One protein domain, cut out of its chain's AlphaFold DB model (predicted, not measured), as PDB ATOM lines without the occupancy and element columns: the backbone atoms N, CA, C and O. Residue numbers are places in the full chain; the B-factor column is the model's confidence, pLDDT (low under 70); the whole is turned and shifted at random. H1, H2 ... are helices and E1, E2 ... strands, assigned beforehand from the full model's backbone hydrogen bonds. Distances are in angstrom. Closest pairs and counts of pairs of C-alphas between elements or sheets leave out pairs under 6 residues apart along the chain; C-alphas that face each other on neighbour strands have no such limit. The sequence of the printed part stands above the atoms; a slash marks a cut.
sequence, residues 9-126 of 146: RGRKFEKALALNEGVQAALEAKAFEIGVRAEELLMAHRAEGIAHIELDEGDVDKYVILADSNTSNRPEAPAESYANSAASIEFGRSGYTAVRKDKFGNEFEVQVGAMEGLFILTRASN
ATOM      1  N   ARG A   9     133.413 159.660  85.162       79.25
ATOM      2  CA  ARG A   9     132.989 159.741  86.579       79.25
ATOM      3  C   ARG A   9     132.371 161.100  86.962       79.25
ATOM      4  O   ARG A   9     132.681 161.661  88.008       79.25
ATOM      5  N   GLY A  10     131.529 161.658  86.089       81.69
ATOM      6  CA  GLY A  10     130.839 162.933  86.336       81.69
ATOM      7  C   GLY A  10     131.708 164.188  86.184       81.69
ATOM      8  O   GLY A  10     131.226 165.292  86.422       81.69
ATOM      9  N   ARG A  11     132.972 164.053  85.762       81.69
ATOM     10  CA  ARG A  11     133.867 165.175  85.445       81.69
ATOM     11  C   ARG A  11     134.051 165.290  83.937       81.69
ATOM     12  O   ARG A  11     134.031 164.281  83.236       81.69
ATOM     13  N   LYS A  12     134.277 166.514  83.449       88.31
ATOM     14  CA  LYS A  12     134.751 166.740  82.076       88.31
ATOM     15  C   LYS A  12     136.034 165.943  81.846       88.31
ATOM     16  O   LYS A  12     136.871 165.865  82.752       88.31
ATOM     17  N   PHE A  13     136.160 165.335  80.672       86.44
ATOM     18  CA  PHE A  13     137.267 164.436  80.348       86.44
ATOM     19  C   PHE A  13     138.637 165.085  80.578       86.44
ATOM     20  O   PHE A  13     139.517 164.464  81.169       86.44
ATOM     21  N   GLU A  14     138.787 166.363  80.229       87.12
ATOM     22  CA  GLU A  14     140.026 167.123  80.415       87.12
ATOM     23  C   GLU A  14     140.404 167.226  81.894       87.12
ATOM     24  O   GLU A  14     141.549 166.982  82.258       87.12
ATOM     25  N   LYS A  15     139.431 167.509  82.770       86.31
ATOM     26  CA  LYS A  15     139.668 167.583  84.220       86.31
ATOM     27  C   LYS A  15     139.989 166.207  84.804       86.31
ATOM     28  O   LYS A  15     140.805 166.106  85.711       86.31
ATOM     29  N   ALA A  16     139.361 165.144  84.303       86.50
ATOM     30  CA  ALA A  16     139.669 163.783  84.739       86.50
ATOM     31  C   ALA A  16     141.094 163.360  84.346       86.50
ATOM     32  O   ALA A  16     141.770 162.703  85.132       86.50
ATOM     33  N   LEU A  17     141.551 163.767  83.159       88.56
ATOM     34  CA  LEU A  17     142.901 163.498  82.676       88.56
ATOM     35  C   LEU A  17     143.944 164.345  83.411       88.56
ATOM     36  O   LEU A  17     144.980 163.823  83.801       88.56
ATOM     37  N   ALA A  18     143.648 165.618  83.669       88.69
ATOM     38  CA  ALA A  18     144.544 166.502  84.405       88.69
ATOM     39  C   ALA A  18     144.742 166.063  85.867       88.69
ATOM     40  O   ALA A  18     145.828 166.209  86.411       88.69
ATOM     41  N   LEU A  19     143.718 165.463  86.480       90.44
ATOM     42  CA  LEU A  19     143.771 164.895  87.833       90.44
ATOM     43  C   LEU A  19     144.322 163.464  87.879       90.44
ATOM     44  O   LEU A  19     144.294 162.828  88.932       90.44
ATOM     45  N   ASN A  20     144.765 162.917  86.747       92.81
ATOM     46  CA  ASN A  20     145.400 161.611  86.738       92.81
ATOM     47  C   ASN A  20     146.730 161.672  87.502       92.81
ATOM     48  O   ASN A  20     147.514 162.600  87.314       92.81
ATOM     49  N   GLU A  21     147.000 160.655  88.318       93.25
ATOM     50  CA  GLU A  21     148.199 160.574  89.157       93.25
ATOM     51  C   GLU A  21     149.495 160.721  88.351       93.25
ATOM     52  O   GLU A  21     150.373 161.487  88.735       93.25
ATOM     53  N   GLY A  22     149.592 160.079  87.182       93.81
ATOM     54  CA  GLY A  22     150.779 160.189  86.332       93.81
ATOM     55  C   GLY A  22     150.988 161.597  85.768       93.81
ATOM     56  O   GLY A  22     152.125 162.032  85.597       93.81
ATOM     57  N   VAL A  23     149.901 162.332  85.510       92.94
ATOM     58  CA  VAL A  23     149.972 163.729  85.057       92.94
ATOM     59  C   VAL A  23     150.401 164.633  86.208       92.94
ATOM     60  O   VAL A  23     151.311 165.438  86.031       92.94
ATOM     61  N   GLN A  24     149.809 164.465  87.390       94.94
ATOM     62  CA  GLN A  24     150.164 165.246  88.574       94.94
ATOM     63  C   GLN A  24     151.619 165.016  88.998       94.94
ATOM     64  O   GLN A  24     152.341 165.988  89.201       94.94
ATOM     65  N   ALA A  25     152.090 163.766  89.010       94.56
ATOM     66  CA  ALA A  25     153.484 163.438  89.305       94.56
ATOM     67  C   ALA A  25     154.458 164.053  88.283       94.56
ATOM     68  O   ALA A  25     155.525 164.548  88.645       94.56
ATOM     69  N   ALA A  26     154.092 164.070  86.996       94.50
ATOM     70  CA  ALA A  26     154.904 164.717  85.967       94.50
ATOM     71  C   ALA A  26     154.945 166.248  86.128       94.50
ATOM     72  O   ALA A  26     156.001 166.854  85.930       94.50
ATOM     73  N   LEU A  27     153.819 166.874  86.492       93.69
ATOM     74  CA  LEU A  27     153.755 168.309  86.784       93.69
ATOM     75  C   LEU A  27     154.578 168.667  88.020       93.69
ATOM     76  O   LEU A  27     155.317 169.646  87.984       93.69
ATOM     77  N   GLU A  28     154.500 167.861  89.075       94.50
ATOM     78  CA  GLU A  28     155.282 168.038  90.299       94.50
ATOM     79  C   GLU A  28     156.783 167.927  90.024       94.50
ATOM     80  O   GLU A  28     157.537 168.838  90.361       94.50
ATOM     81  N   ALA A  29     157.218 166.883  89.312       95.06
ATOM     82  CA  ALA A  29     158.618 166.720  88.928       95.06
ATOM     83  C   ALA A  29     159.131 167.913  88.103       95.06
ATOM     84  O   ALA A  29     160.260 168.370  88.293       95.06
ATOM     85  N   LYS A  30     158.296 168.452  87.204       94.69
ATOM     86  CA  LYS A  30     158.639 169.639  86.412       94.69
ATOM     87  C   LYS A  30     158.678 170.915  87.244       94.69
ATOM     88  O   LYS A  30     159.608 171.700  87.072       94.69
ATOM     89  N   ALA A  31     157.708 171.127  88.126       94.69
ATOM     90  CA  ALA A  31     157.685 172.276  89.023       94.69
ATOM     91  C   ALA A  31     158.910 172.270  89.944       94.69
ATOM     92  O   ALA A  31     159.579 173.292  90.070       94.69
ATOM     93  N   PHE A  32     159.270 171.105  90.483       95.31
ATOM     94  CA  PHE A  32     160.471 170.920  91.288       95.31
ATOM     95  C   PHE A  32     161.755 171.211  90.496       95.31
ATOM     96  O   PHE A  32     162.584 172.000  90.943       95.31
ATOM     97  N   GLU A  33     161.902 170.653  89.287       95.81
ATOM     98  CA  GLU A  33     163.054 170.919  88.405       95.81
ATOM     99  C   GLU A  33     163.225 172.424  88.128       95.81
ATOM    100  O   GLU A  33     164.342 172.949  88.153       95.81
ATOM    101  N   ILE A  34     162.121 173.127  87.867       95.12
ATOM    102  CA  ILE A  34     162.127 174.575  87.632       95.12
ATOM    103  C   ILE A  34     162.454 175.329  88.924       95.12
ATOM    104  O   ILE A  34     163.250 176.264  88.881       95.12
ATOM    105  N   GLY A  35     161.877 174.925  90.056       94.69
ATOM    106  CA  GLY A  35     162.115 175.531  91.366       94.69
ATOM    107  C   GLY A  35     163.590 175.506  91.750       94.69
ATOM    108  O   GLY A  35     164.172 176.561  91.986       94.69
ATOM    109  N   VAL A  36     164.229 174.335  91.683       94.81
ATOM    110  CA  VAL A  36     165.659 174.174  92.005       94.81
ATOM    111  C   VAL A  36     166.537 175.044  91.102       94.81
ATOM    112  O   VAL A  36     167.425 175.748  91.579       94.81
ATOM    113  N   ARG A  37     166.263 175.076  89.791       94.56
ATOM    114  CA  ARG A  37     166.996 175.963  88.869       94.56
ATOM    115  C   ARG A  37     166.792 177.439  89.196       94.56
ATOM    116  O   ARG A  37     167.714 178.238  89.039       94.56
ATOM    117  N   ALA A  38     165.579 177.823  89.582       92.50
ATOM    118  CA  ALA A  38     165.271 179.198  89.949       92.50
ATOM    119  C   ALA A  38     166.013 179.604  91.231       92.50
ATOM    120  O   ALA A  38     166.546 180.712  91.285       92.50
ATOM    121  N   GLU A  39     166.113 178.706  92.213       90.44
ATOM    122  CA  GLU A  39     166.897 178.916  93.434       90.44
ATOM    123  C   GLU A  39     168.385 179.081  93.128       90.44
ATOM    124  O   GLU A  39     168.981 180.070  93.554       90.44
ATOM    125  N   GLU A  40     168.971 178.196  92.317       91.62
ATOM    126  CA  GLU A  40     170.376 178.314  91.899       91.62
ATOM    127  C   GLU A  40     170.661 179.665  91.224       91.62
ATOM    128  O   GLU A  40     171.655 180.331  91.527       91.62
ATOM    129  N   LEU A  41     169.773 180.105  90.327       90.44
ATOM    130  CA  LEU A  41     169.894 181.401  89.656       90.44
ATOM    131  C   LEU A  41     169.771 182.573  90.638       90.44
ATOM    132  O   LEU A  41     170.499 183.561  90.511       90.44
ATOM    133  N   LEU A  42     168.862 182.485  91.609       88.12
ATOM    134  CA  LEU A  42     168.660 183.521  92.619       88.12
ATOM    135  C   LEU A  42     169.884 183.655  93.540       88.12
ATOM    136  O   LEU A  42     170.356 184.776  93.770       88.12
ATOM    137  N   MET A  43     170.441 182.524  93.982       86.94
ATOM    138  CA  MET A  43     171.667 182.450  94.785       86.94
ATOM    139  C   MET A  43     172.875 183.016  94.030       86.94
ATOM    140  O   MET A  43     173.617 183.850  94.555       86.94
ATOM    141  N   ALA A  44     173.040 182.653  92.753       85.62
ATOM    142  CA  ALA A  44     174.139 183.142  91.915       85.62
ATOM    143  C   ALA A  44     174.171 184.679  91.798       85.62
ATOM    144  O   ALA A  44     175.239 185.280  91.657       85.62
ATOM    145  N   HIS A  45     173.009 185.329  91.891       80.12
ATOM    146  CA  HIS A  45     172.880 186.782  91.828       80.12
ATOM    147  C   HIS A  45     172.915 187.481  93.197       80.12
ATOM    148  O   HIS A  45     172.757 188.703  93.244       80.12
ATOM    149  N   ARG A  46     173.166 186.748  94.295       71.19
ATOM    150  CA  ARG A  46     173.203 187.267  95.677       71.19
ATOM    151  C   ARG A  46     171.966 188.096  96.044       71.19
ATOM    152  O   ARG A  46     172.058 189.039  96.827       71.19
ATOM    153  N   ALA A  47     170.811 187.767  95.464       62.69
ATOM    154  CA  ALA A  47     169.535 188.427  95.750       62.69
ATOM    155  C   ALA A  47     168.815 187.812  96.972       62.69
ATOM    156  O   ALA A  47     167.617 188.015  97.171       62.69
ATOM    157  N   GLU A  48     169.556 187.049  97.774       55.88
ATOM    158  CA  GLU A  48     169.080 186.325  98.947       55.88
ATOM    159  C   GLU A  48     168.561 187.284 100.031       55.88
ATOM    160  O   GLU A  48     169.108 188.365 100.263       55.88
ATOM    161  N   GLY A  49     167.476 186.888 100.701       61.06
ATOM    162  CA  GLY A  49     166.897 187.603 101.845       61.06
ATOM    163  C   GLY A  49     165.801 188.619 101.511       61.06
ATOM    164  O   GLY A  49     165.051 188.998 102.411       61.06
ATOM    165  N   ILE A  50     165.661 189.019 100.242       70.00
ATOM    166  CA  ILE A  50     164.571 189.897  99.769       70.00
ATOM    167  C   ILE A  50     163.569 189.116  98.910       70.00
ATOM    168  O   ILE A  50     162.383 189.408  98.929       70.00
ATOM    169  N   ALA A  51     164.014 188.097  98.178       79.31
ATOM    170  CA  ALA A  51     163.124 187.203  97.451       79.31
ATOM    171  C   ALA A  51     163.503 185.741  97.697       79.31
ATOM    172  O   ALA A  51     164.645 185.447  98.052       79.31
ATOM    173  N   HIS A  52     162.542 184.840  97.517       86.75
ATOM    174  CA  HIS A  52     162.729 183.393  97.605       86.75
ATOM    175  C   HIS A  52     161.841 182.676  96.585       86.75
ATOM    176  O   HIS A  52     160.923 183.276  96.021       86.75
ATOM    177  N   ILE A  53     162.151 181.408  96.320       91.38
ATOM    178  CA  ILE A  53     161.319 180.545  95.488       91.38
ATOM    179  C   ILE A  53     160.357 179.779  96.390       91.38
ATOM    180  O   ILE A  53     160.752 179.259  97.430       91.38
ATOM    181  N   GLU A  54     159.097 179.729  95.985       92.19
ATOM    182  CA  GLU A  54     158.045 178.959  96.634       92.19
ATOM    183  C   GLU A  54     157.380 178.053  95.595       92.19
ATOM    184  O   GLU A  54     157.181 178.441  94.437       92.19
ATOM    185  N   LEU A  55     157.072 176.826  96.005       92.25
ATOM    186  CA  LEU A  55     156.277 175.889  95.224       92.25
ATOM    187  C   LEU A  55     154.886 175.837  95.840       92.25
ATOM    188  O   LEU A  55     154.755 175.551  97.026       92.25
ATOM    189  N   ASP A  56     153.871 176.097  95.025       93.12
ATOM    190  CA  ASP A  56     152.472 176.052  95.442       93.12
ATOM    191  C   ASP A  56     151.676 175.128  94.514       93.12
ATOM    192  O   ASP A  56     152.062 174.874  93.365       93.12
ATOM    193  N   GLU A  57     150.562 174.605  95.004       91.69
ATOM    194  CA  GLU A  57     149.714 173.679  94.269       91.69
ATOM    195  C   GLU A  57     148.245 174.096  94.292       91.69
ATOM    196  O   GLU A  57     147.648 174.376  95.327       91.69
ATOM    197  N   GLY A  58     147.638 174.105  93.108       88.38
ATOM    198  CA  GLY A  58     146.191 174.124  92.965       88.38
ATOM    199  C   GLY A  58     145.634 172.714  92.778       88.38
ATOM    200  O   GLY A  58     146.362 171.725  92.745       88.38
ATOM    201  N   ASP A  59     144.322 172.634  92.543       84.88
ATOM    202  CA  ASP A  59     143.632 171.369  92.248       84.88
ATOM    203  C   ASP A  59     144.261 170.586  91.083       84.88
ATOM    204  O   ASP A  59     144.159 169.365  91.021       84.88
ATOM    205  N   VAL A  60     144.817 171.302  90.105       87.56
ATOM    206  CA  VAL A  60     145.338 170.743  88.850       87.56
ATOM    207  C   VAL A  60     146.730 171.278  88.538       87.56
ATOM    208  O   VAL A  60     147.565 170.544  88.011       87.56
ATOM    209  N   ASP A  61     146.961 172.551  88.836       91.19
ATOM    210  CA  ASP A  61     148.159 173.270  88.438       91.19
ATOM    211  C   ASP A  61     149.219 173.231  89.541       91.19
ATOM    212  O   ASP A  61     148.901 173.227  90.731       91.19
ATOM    213  N   LYS A  62     150.489 173.255  89.139       92.44
ATOM    214  CA  LYS A  62     151.632 173.451  90.035       92.44
ATOM    215  C   LYS A  62     152.283 174.787  89.697       92.44
ATOM    216  O   LYS A  62     152.502 175.089  88.521       92.44
ATOM    217  N   TYR A  63     152.590 175.575  90.713       92.38
ATOM    218  CA  TYR A  63     153.122 176.922  90.576       92.38
ATOM    219  C   TYR A  63     154.550 176.985  91.108       92.38
ATOM    220  O   TYR A  63     154.865 176.424  92.151       92.38
ATOM    221  N   VAL A  64     155.406 177.705  90.380       93.00
ATOM    222  CA  VAL A  64     156.731 178.121  90.852       93.00
ATOM    223  C   VAL A  64     156.704 179.633  90.974       93.00
ATOM    224  O   VAL A  64     156.540 180.342  89.975       93.00
ATOM    225  N   ILE A  65     156.818 180.121  92.200       90.75
ATOM    226  CA  ILE A  65     156.574 181.513  92.556       90.75
ATOM    227  C   ILE A  65     157.891 182.130  93.017       90.75
ATOM    228  O   ILE A  65     158.583 181.584  93.866       90.75
ATOM    229  N   LEU A  66     158.234 183.290  92.456       88.56
ATOM    230  CA  LEU A  66     159.266 184.158  93.016       88.56
ATOM    231  C   LEU A  66     158.567 185.114  93.988       88.56
ATOM    232  O   LEU A  66     157.923 186.075  93.557       88.56
ATOM    233  N   ALA A  67     158.648 184.806  95.277       84.31
ATOM    234  CA  ALA A  67     157.997 185.541  96.351       84.31
ATOM    235  C   ALA A  67     158.937 186.598  96.948       84.31
ATOM    236  O   ALA A  67     160.157 186.439  96.950       84.31
ATOM    237  N   ASP A  68     158.366 187.695  97.447       81.56
ATOM    238  CA  ASP A  68     159.087 188.787  98.109       81.56
ATOM    239  C   ASP A  68     158.897 188.667  99.628       81.56
ATOM    240  O   ASP A  68     157.765 188.632 100.112       81.56
ATOM    241  N   SER A  69     159.994 188.602 100.383       70.88
ATOM    242  CA  SER A  69     159.988 188.576 101.853       70.88
ATOM    243  C   SER A  69     159.997 189.978 102.469       70.88
ATOM    244  O   SER A  69     159.934 190.126 103.693       70.88
ATOM    245  N   ASN A  70     160.098 191.029 101.655       63.12
ATOM    246  CA  ASN A  70     160.230 192.391 102.138       63.12
ATOM    247  C   ASN A  70     158.910 192.880 102.754       63.12
ATOM    248  O   ASN A  70     157.846 192.905 102.133       63.12
ATOM    249  N   THR A  71     158.995 193.367 103.993       49.72
ATOM    250  CA  THR A  71     157.878 193.942 104.768       49.72
ATOM    251  C   THR A  71     157.362 195.262 104.191       49.72
ATOM    252  O   THR A  71     156.481 195.889 104.775       49.72
ATOM    253  N   SER A  72     157.873 195.693 103.033       46.44
ATOM    254  CA  SER A  72     157.329 196.811 102.262       46.44
ATOM    255  C   SER A  72     155.859 196.593 101.909       46.44
ATOM    256  O   SER A  72     155.158 197.582 101.781       46.44
ATOM    257  N   ASN A  73     155.380 195.341 101.872       41.97
ATOM    258  CA  ASN A  73     153.974 194.932 101.736       41.97
ATOM    259  C   ASN A  73     153.124 195.154 103.013       41.97
ATOM    260  O   ASN A  73     152.254 194.347 103.335       41.97
ATOM    261  N   ARG A  74     153.355 196.226 103.783       45.53
ATOM    262  CA  ARG A  74     152.439 196.611 104.873       45.53
ATOM    263  C   ARG A  74     151.163 197.195 104.278       45.53
ATOM    264  O   ARG A  74     151.314 198.180 103.567       45.53
ATOM    265  N   PRO A  75     149.950 196.724 104.616       48.84
ATOM    266  CA  PRO A  75     148.675 197.217 104.066       48.84
ATOM    267  C   PRO A  75     148.398 198.717 104.304       48.84
ATOM    268  O   PRO A  75     147.445 199.264 103.764       48.84
ATOM    269  N   GLU A  76     149.230 199.380 105.107       49.84
ATOM    270  CA  GLU A  76     149.124 200.799 105.460       49.84
ATOM    271  C   GLU A  76     149.870 201.741 104.498       49.84
ATOM    272  O   GLU A  76     149.722 202.959 104.595       49.84
ATOM    273  N   ALA A  77     150.683 201.213 103.576       46.03
ATOM    274  CA  ALA A  77     151.346 202.019 102.554       46.03
ATOM    275  C   ALA A  77     150.440 202.177 101.311       46.03
ATOM    276  O   ALA A  77     149.762 201.232 100.915       46.03
ATOM    277  N   PRO A  78     150.395 203.350 100.659       46.59
ATOM    278  CA  PRO A  78     149.608 203.523  99.443       46.59
ATOM    279  C   PRO A  78     150.086 202.557  98.346       46.59
ATOM    280  O   PRO A  78     151.294 202.394  98.148       46.59
ATOM    281  N   ALA A  79     149.134 201.957  97.616       51.12
ATOM    282  CA  ALA A  79     149.325 200.943  96.565       51.12
ATOM    283  C   ALA A  79     150.423 201.273  95.530       51.12
ATOM    284  O   ALA A  79     151.002 200.383  94.913       51.12
ATOM    285  N   GLU A  80     150.730 202.555  95.366       44.62
ATOM    286  CA  GLU A  80     151.696 203.090  94.409       44.62
ATOM    287  C   GLU A  80     153.159 203.015  94.892       44.62
ATOM    288  O   GLU A  80     154.080 203.203  94.100       44.62
ATOM    289  N   SER A  81     153.390 202.719  96.176       45.75
ATOM    290  CA  SER A  81     154.722 202.709  96.810       45.75
ATOM    291  C   SER A  81     155.302 201.312  97.064       45.75
ATOM    292  O   SER A  81     156.451 201.185  97.501       45.75
ATOM    293  N   TYR A  82     154.551 200.251  96.748       52.03
ATOM    294  CA  TYR A  82     155.028 198.874  96.865       52.03
ATOM    295  C   TYR A  82     155.981 198.538  95.718       52.03
ATOM    296  O   TYR A  82     155.590 198.048  94.657       52.03
ATOM    297  N   ALA A  83     157.268 198.778  95.935       57.09
ATOM    298  CA  ALA A  83     158.300 198.200  95.093       57.09
ATOM    299  C   ALA A  83     158.373 196.691  95.372       57.09
ATOM    300  O   ALA A  83     159.130 196.256  96.232       57.09
ATOM    301  N   ASN A  84     157.567 195.902  94.656       71.62
ATOM    302  CA  ASN A  84     157.650 194.446  94.699       71.62
ATOM    303  C   ASN A  84     159.040 194.027  94.181       71.62
ATOM    304  O   ASN A  84     159.371 194.167  92.993       71.62
ATOM    305  N   SER A  85     159.877 193.578  95.108       76.06
ATOM    306  CA  SER A  85     161.280 193.252  94.895       76.06
ATOM    307  C   SER A  85     161.405 192.048  93.976       76.06
ATOM    308  O   SER A  85     162.208 192.089  93.050       76.06
ATOM    309  N   ALA A  86     160.548 191.038  94.143       81.19
ATOM    310  CA  ALA A  86     160.481 189.880  93.255       81.19
ATOM    311  C   ALA A  86     160.154 190.287  91.810       81.19
ATOM    312  O   ALA A  86     160.843 189.885  90.869       81.19
ATOM    313  N   ALA A  87     159.170 191.170  91.613       79.25
ATOM    314  CA  ALA A  87     158.843 191.679  90.280       79.25
ATOM    315  C   ALA A  87     159.997 192.493  89.667       79.25
ATOM    316  O   ALA A  87     160.254 192.398  88.464       79.25
ATOM    317  N   SER A  88     160.702 193.270  90.492       77.94
ATOM    318  CA  SER A  88     161.877 194.042  90.072       77.94
ATOM    319  C   SER A  88     163.071 193.146  89.735       77.94
ATOM    320  O   SER A  88     163.828 193.459  88.823       77.94
ATOM    321  N   ILE A  89     163.235 192.030  90.444       83.06
ATOM    322  CA  ILE A  89     164.254 191.011  90.179       83.06
ATOM    323  C   ILE A  89     163.950 190.302  88.857       83.06
ATOM    324  O   ILE A  89     164.842 190.165  88.025       83.06
ATOM    325  N   GLU A  90     162.699 189.903  88.612       84.81
ATOM    326  CA  GLU A  90     162.335 189.183  87.387       84.81
ATOM    327  C   GLU A  90     162.412 190.085  86.148       84.81
ATOM    328  O   GLU A  90     163.045 189.726  85.156       84.81
ATOM    329  N   PHE A  91     161.796 191.270  86.195       81.81
ATOM    330  CA  PHE A  91     161.588 192.108  85.006       81.81
ATOM    331  C   PHE A  91     162.457 193.367  84.945       81.81
ATOM    332  O   PHE A  91     162.488 194.034  83.908       81.81
ATOM    333  N   GLY A  92     163.167 193.691  86.022       80.50
ATOM    334  CA  GLY A  92     163.904 194.940  86.159       80.50
ATOM    335  C   GLY A  92     163.018 196.079  86.654       80.50
ATOM    336  O   GLY A  92     161.803 195.944  86.811       80.50
ATOM    337  N   ARG A  93     163.642 197.231  86.892       77.25
ATOM    338  CA  ARG A  93     162.969 198.457  87.342       77.25
ATOM    339  C   ARG A  93     163.650 199.709  86.801       77.25
ATOM    340  O   ARG A  93     164.869 199.732  86.613       77.25
ATOM    341  N   SER A  94     162.872 200.772  86.602       75.12
ATOM    342  CA  SER A  94     163.413 202.124  86.424       75.12
ATOM    343  C   SER A  94     163.988 202.636  87.737       75.12
ATOM    344  O   SER A  94     163.557 202.222  88.812       75.12
ATOM    345  N   GLY A  95     164.940 203.563  87.653       74.06
ATOM    346  CA  GLY A  95     165.366 204.300  88.836       74.06
ATOM    347  C   GLY A  95     164.227 205.179  89.350       74.06
ATOM    348  O   GLY A  95     163.485 205.751  88.551       74.06
ATOM    349  N   TYR A  96     164.080 205.270  90.667       67.38
ATOM    350  CA  TYR A  96     163.063 206.090  91.326       67.38
ATOM    351  C   TYR A  96     163.611 206.663  92.630       67.38
ATOM    352  O   TYR A  96     164.567 206.136  93.200       67.38
ATOM    353  N   THR A  97     163.018 207.756  93.097       70.25
ATOM    354  CA  THR A  97     163.352 208.339  94.397       70.25
ATOM    355  C   THR A  97     162.396 207.766  95.435       70.25
ATOM    356  O   THR A  97     161.182 207.818  95.254       70.25
ATOM    357  N   ALA A  98     162.934 207.175  96.496       67.25
ATOM    358  CA  ALA A  98     162.169 206.612  97.598       67.25
ATOM    359  C   ALA A  98     162.447 207.417  98.864       67.25
ATOM    360  O   ALA A  98     163.606 207.627  99.212       67.25
ATOM    361  N   VAL A  99     161.404 207.824  99.579       73.06
ATOM    362  CA  VAL A  99     161.566 208.448 100.895       73.06
ATOM    363  C   VAL A  99     161.732 207.339 101.931       73.06
ATOM    364  O   VAL A  99     160.880 206.456 102.047       73.06
ATOM    365  N   ARG A 100     162.846 207.342 102.665       71.81
ATOM    366  CA  ARG A 100     163.099 206.417 103.778       71.81
ATOM    367  C   ARG A 100     163.139 207.175 105.093       71.81
ATOM    368  O   ARG A 100     163.520 208.337 105.136       71.81
ATOM    369  N   LYS A 101     162.762 206.485 106.168       74.56
ATOM    370  CA  LYS A 101     162.889 206.992 107.534       74.56
ATOM    371  C   LYS A 101     164.179 206.482 108.151       74.56
ATOM    372  O   LYS A 101     164.472 205.289 108.076       74.56
ATOM    373  N   ASP A 102     164.939 207.389 108.741       71.69
ATOM    374  CA  ASP A 102     166.109 207.043 109.541       71.69
ATOM    375  C   ASP A 102     165.682 206.527 110.926       71.69
ATOM    376  O   ASP A 102     164.528 206.676 111.340       71.69
ATOM    377  N   LYS A 103     166.621 205.957 111.687       75.19
ATOM    378  CA  LYS A 103     166.421 205.480 113.067       75.19
ATOM    379  C   LYS A 103     165.910 206.570 114.019       75.19
ATOM    380  O   LYS A 103     165.350 206.249 115.059       75.19
ATOM    381  N   PHE A 104     166.085 207.838 113.648       75.56
ATOM    382  CA  PHE A 104     165.627 209.015 114.387       75.56
ATOM    383  C   PHE A 104     164.278 209.570 113.894       75.56
ATOM    384  O   PHE A 104     163.849 210.623 114.351       75.56
ATOM    385  N   GLY A 105     163.607 208.890 112.956       74.38
ATOM    386  CA  GLY A 105     162.295 209.286 112.433       74.38
ATOM    387  C   GLY A 105     162.321 210.359 111.339       74.38
ATOM    388  O   GLY A 105     161.267 210.689 110.804       74.38
ATOM    389  N   ASN A 106     163.501 210.863 110.968       78.69
ATOM    390  CA  ASN A 106     163.659 211.835 109.885       78.69
ATOM    391  C   ASN A 106     163.486 211.168 108.517       78.69
ATOM    392  O   ASN A 106     164.025 210.086 108.276       78.69
ATOM    393  N   GLU A 107     162.759 211.830 107.622       78.12
ATOM    394  CA  GLU A 107     162.571 211.394 106.240       78.12
ATOM    395  C   GLU A 107     163.717 211.907 105.361       78.12
ATOM    396  O   GLU A 107     164.058 213.088 105.392       78.12
ATOM    397  N   PHE A 108     164.325 211.015 104.579       75.06
ATOM    398  CA  PHE A 108     165.355 211.357 103.605       75.06
ATOM    399  C   PHE A 108     165.083 210.681 102.265       75.06
ATOM    400  O   PHE A 108     164.615 209.542 102.190       75.06
ATOM    401  N   GLU A 109     165.388 211.395 101.187       75.50
ATOM    402  CA  GLU A 109     165.261 210.881  99.832       75.50
ATOM    403  C   GLU A 109     166.445 209.976  99.488       75.50
ATOM    404  O   GLU A 109     167.611 210.360  99.584       75.50
ATOM    405  N   VAL A 110     166.140 208.757  99.054       73.19
ATOM    406  CA  VAL A 110     167.107 207.791  98.540       73.19
ATOM    407  C   VAL A 110     166.827 207.566  97.072       73.19
ATOM    408  O   VAL A 110     165.745 207.126  96.687       73.19
ATOM    409  N   GLN A 111     167.831 207.813  96.240       70.88
ATOM    410  CA  GLN A 111     167.744 207.477  94.832       70.88
ATOM    411  C   GLN A 111     168.024 205.982  94.646       70.88
ATOM    412  O   GLN A 111     169.136 205.502  94.869       70.88
ATOM    413  N   VAL A 112     167.004 205.228  94.246       70.19
ATOM    414  CA  VAL A 112     167.131 203.814  93.894       70.19
ATOM    415  C   VAL A 112     167.526 203.726  92.423       70.19
ATOM    416  O   VAL A 112     166.831 204.242  91.549       70.19
ATOM    417  N   GLY A 113     168.655 203.072  92.145       72.00
ATOM    418  CA  GLY A 113     169.151 202.872  90.785       72.00
ATOM    419  C   GLY A 113     168.238 201.983  89.936       72.00
ATOM    420  O   GLY A 113     167.555 201.086  90.449       72.00
ATOM    421  N   ALA A 114     168.257 202.227  88.623       78.56
ATOM    422  CA  ALA A 114     167.650 201.333  87.645       78.56
ATOM    423  C   ALA A 114     168.370 199.977  87.649       78.56
ATOM    424  O   ALA A 114     169.576 199.906  87.885       78.56
ATOM    425  N   MET A 115     167.631 198.908  87.376       80.75
ATOM    426  CA  MET A 115     168.160 197.547  87.348       80.75
ATOM    427  C   MET A 115     167.556 196.789  86.169       80.75
ATOM    428  O   MET A 115     166.352 196.886  85.919       80.75
ATOM    429  N   GLU A 116     168.384 196.027  85.455       81.00
ATOM    430  CA  GLU A 116     167.910 195.091  84.435       81.00
ATOM    431  C   GLU A 116     167.324 193.834  85.093       81.00
ATOM    432  O   GLU A 116     167.847 193.344  86.094       81.00
ATOM    433  N   GLY A 117     166.234 193.310  84.531       83.94
ATOM    434  CA  GLY A 117     165.622 192.076  85.014       83.94
ATOM    435  C   GLY A 117     166.547 190.878  84.854       83.94
ATOM    436  O   GLY A 117     167.149 190.669  83.798       83.94
ATOM    437  N   LEU A 118     166.626 190.058  85.894       86.50
ATOM    438  CA  LEU A 118     167.377 188.809  85.880       86.50
ATOM    439  C   LEU A 118     166.619 187.711  85.126       86.50
ATOM    440  O   LEU A 118     167.258 186.825  84.556       86.50
ATOM    441  N   PHE A 119     165.292 187.824  85.003       88.19
ATOM    442  CA  PHE A 119     164.428 186.846  84.336       88.19
ATOM    443  C   PHE A 119     164.632 185.427  84.890       88.19
ATOM    444  O   PHE A 119     164.855 184.490  84.122       88.19
ATOM    445  N   ILE A 120     164.639 185.282  86.216       89.75
ATOM    446  CA  ILE A 120     164.948 184.038  86.929       89.75
ATOM    447  C   ILE A 120     163.949 182.947  86.554       89.75
ATOM    448  O   ILE A 120     164.362 181.910  86.038       89.75
ATOM    449  N   LEU A 121     162.647 183.189  86.731       90.75
ATOM    450  CA  LEU A 121     161.612 182.191  86.432       90.75
ATOM    451  C   LEU A 121     161.582 181.861  84.944       90.75
ATOM    452  O   LEU A 121     161.464 180.702  84.543       90.75
ATOM    453  N   THR A 122     161.736 182.884  84.107       89.44
ATOM    454  CA  THR A 122     161.771 182.709  82.655       89.44
ATOM    455  C   THR A 122     162.941 181.821  82.215       89.44
ATOM    456  O   THR A 122     162.766 180.937  81.377       89.44
ATOM    457  N   ARG A 123     164.136 182.032  82.782       89.62
ATOM    458  CA  ARG A 123     165.322 181.210  82.496       89.62
ATOM    459  C   ARG A 123     165.176 179.804  83.069       89.62
ATOM    460  O   ARG A 123     165.450 178.846  82.357       89.62
ATOM    461  N   ALA A 124     164.708 179.675  84.308       91.62
ATOM    462  CA  ALA A 124     164.542 178.387  84.978       91.62
ATOM    463  C   ALA A 124     163.548 177.464  84.251       91.62
ATOM    464  O   ALA A 124     163.774 176.258  84.140       91.62
ATOM    465  N   SER A 125     162.475 178.043  83.703       89.38
ATOM    466  CA  SER A 125     161.431 177.328  82.958       89.38
ATOM    467  C   SER A 125     161.740 177.114  81.473       89.38
ATOM    468  O   SER A 125     160.981 176.426  80.792       89.38
ATOM    469  N   ASN A 126     162.834 177.685  80.951       87.31
ATOM    470  CA  ASN A 126     163.147 177.721  79.515       87.31
ATOM    471  C   ASN A 126     161.999 178.269  78.644       87.31
ATOM    472  O   ASN A 126     161.869 177.920  77.469       87.31
TER     473      ASN A 126
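AT A GLANCE: This is residues 9 to 126 of the 146 residues of an uncharacterized protein of Streptomyces cinnamoneus (UniProt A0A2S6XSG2). One long helix, H2, has the hairpin E1 E2 packed along one side, and a second hairpin, E3 E4, reaches away as an arm at the far end. The short helix H1 sits at the other end of the length, while H3 lies by one end of the first hairpin and H4 packs on H2. The printed part has 118 residues, with four named helices and four named strands in the order H1 H2 E1 E2 H3 E3 E4 H4; each sheet is one antiparallel pair. The class is mixed, helices and strands, and the whole is loose, with a radius of gyration of the C-alphas of 19.0 A and spans of 64 by 32 by 23 A.

HOW THE PARTS SIT: H1, residues 13 to 18, is close to but not clearly touching H2, residues 21 to 44; their closest C-alphas, of Ala 18 and Gln 24, are 7.1 A apart. They run the same way at a steep tilt of 42 degrees. E1, residues 51 to 57, and E2, residues 62 to 68, form an antiparallel hairpin at 154 degrees, with N 54 and O 65 within hydrogen-bond range at 2.9 A. The closest C-alphas of H2 and E2, of Gly 35 and Val 64, are 6.0 A apart. For H3, residues 85 to 91, and E2 they are those of Ala 86 and Asp 68, 5.2 A apart. E3, residues 96 to 101, and E4, residues 107 to 112, form an antiparallel hairpin at 147 degrees, with N 98 and O 110 at 2.8 A; both strands are apart from H2, E1 and E2. H4, residues 120 to 124, touches H2 at residues 34 to 42 alone, with the C-alphas of Ala 124 and Ala 38 closest at 5.1 A. In H1, H2, H3 and H4 every O i to N i+4 pair is within hydrogen-bond range.

IN THESE COORDINATES: H1 is 8.6 A long from C-alpha 13 at (137.267, 164.436, 80.348). H2 is 34.5 A long, E1 19.3 A, E2 18.9 A and H3 10.0 A. E3 is 16.2 A and E4 15.2 A long. H4 is 6.0 A long and ends at C-alpha 124 at (164.542, 178.387, 84.978).

THE WHOLE: The C-alphas of Arg 9 and Phe 104, the two farthest apart, are 65.3 A apart. The printed part has no cut. The link from E2 to H3 is long, with 16 residues; residues 75 to 80 in it stand free, as do residues 9 to 14, of which 13 and 14 belong to H1. Residues 92 to 93 pair antiparallel with residues 115 to 116. The mean pLDDT of the printed part is 79.8; residues 47 to 49, 70 to 83, 96 and 98 are under 70.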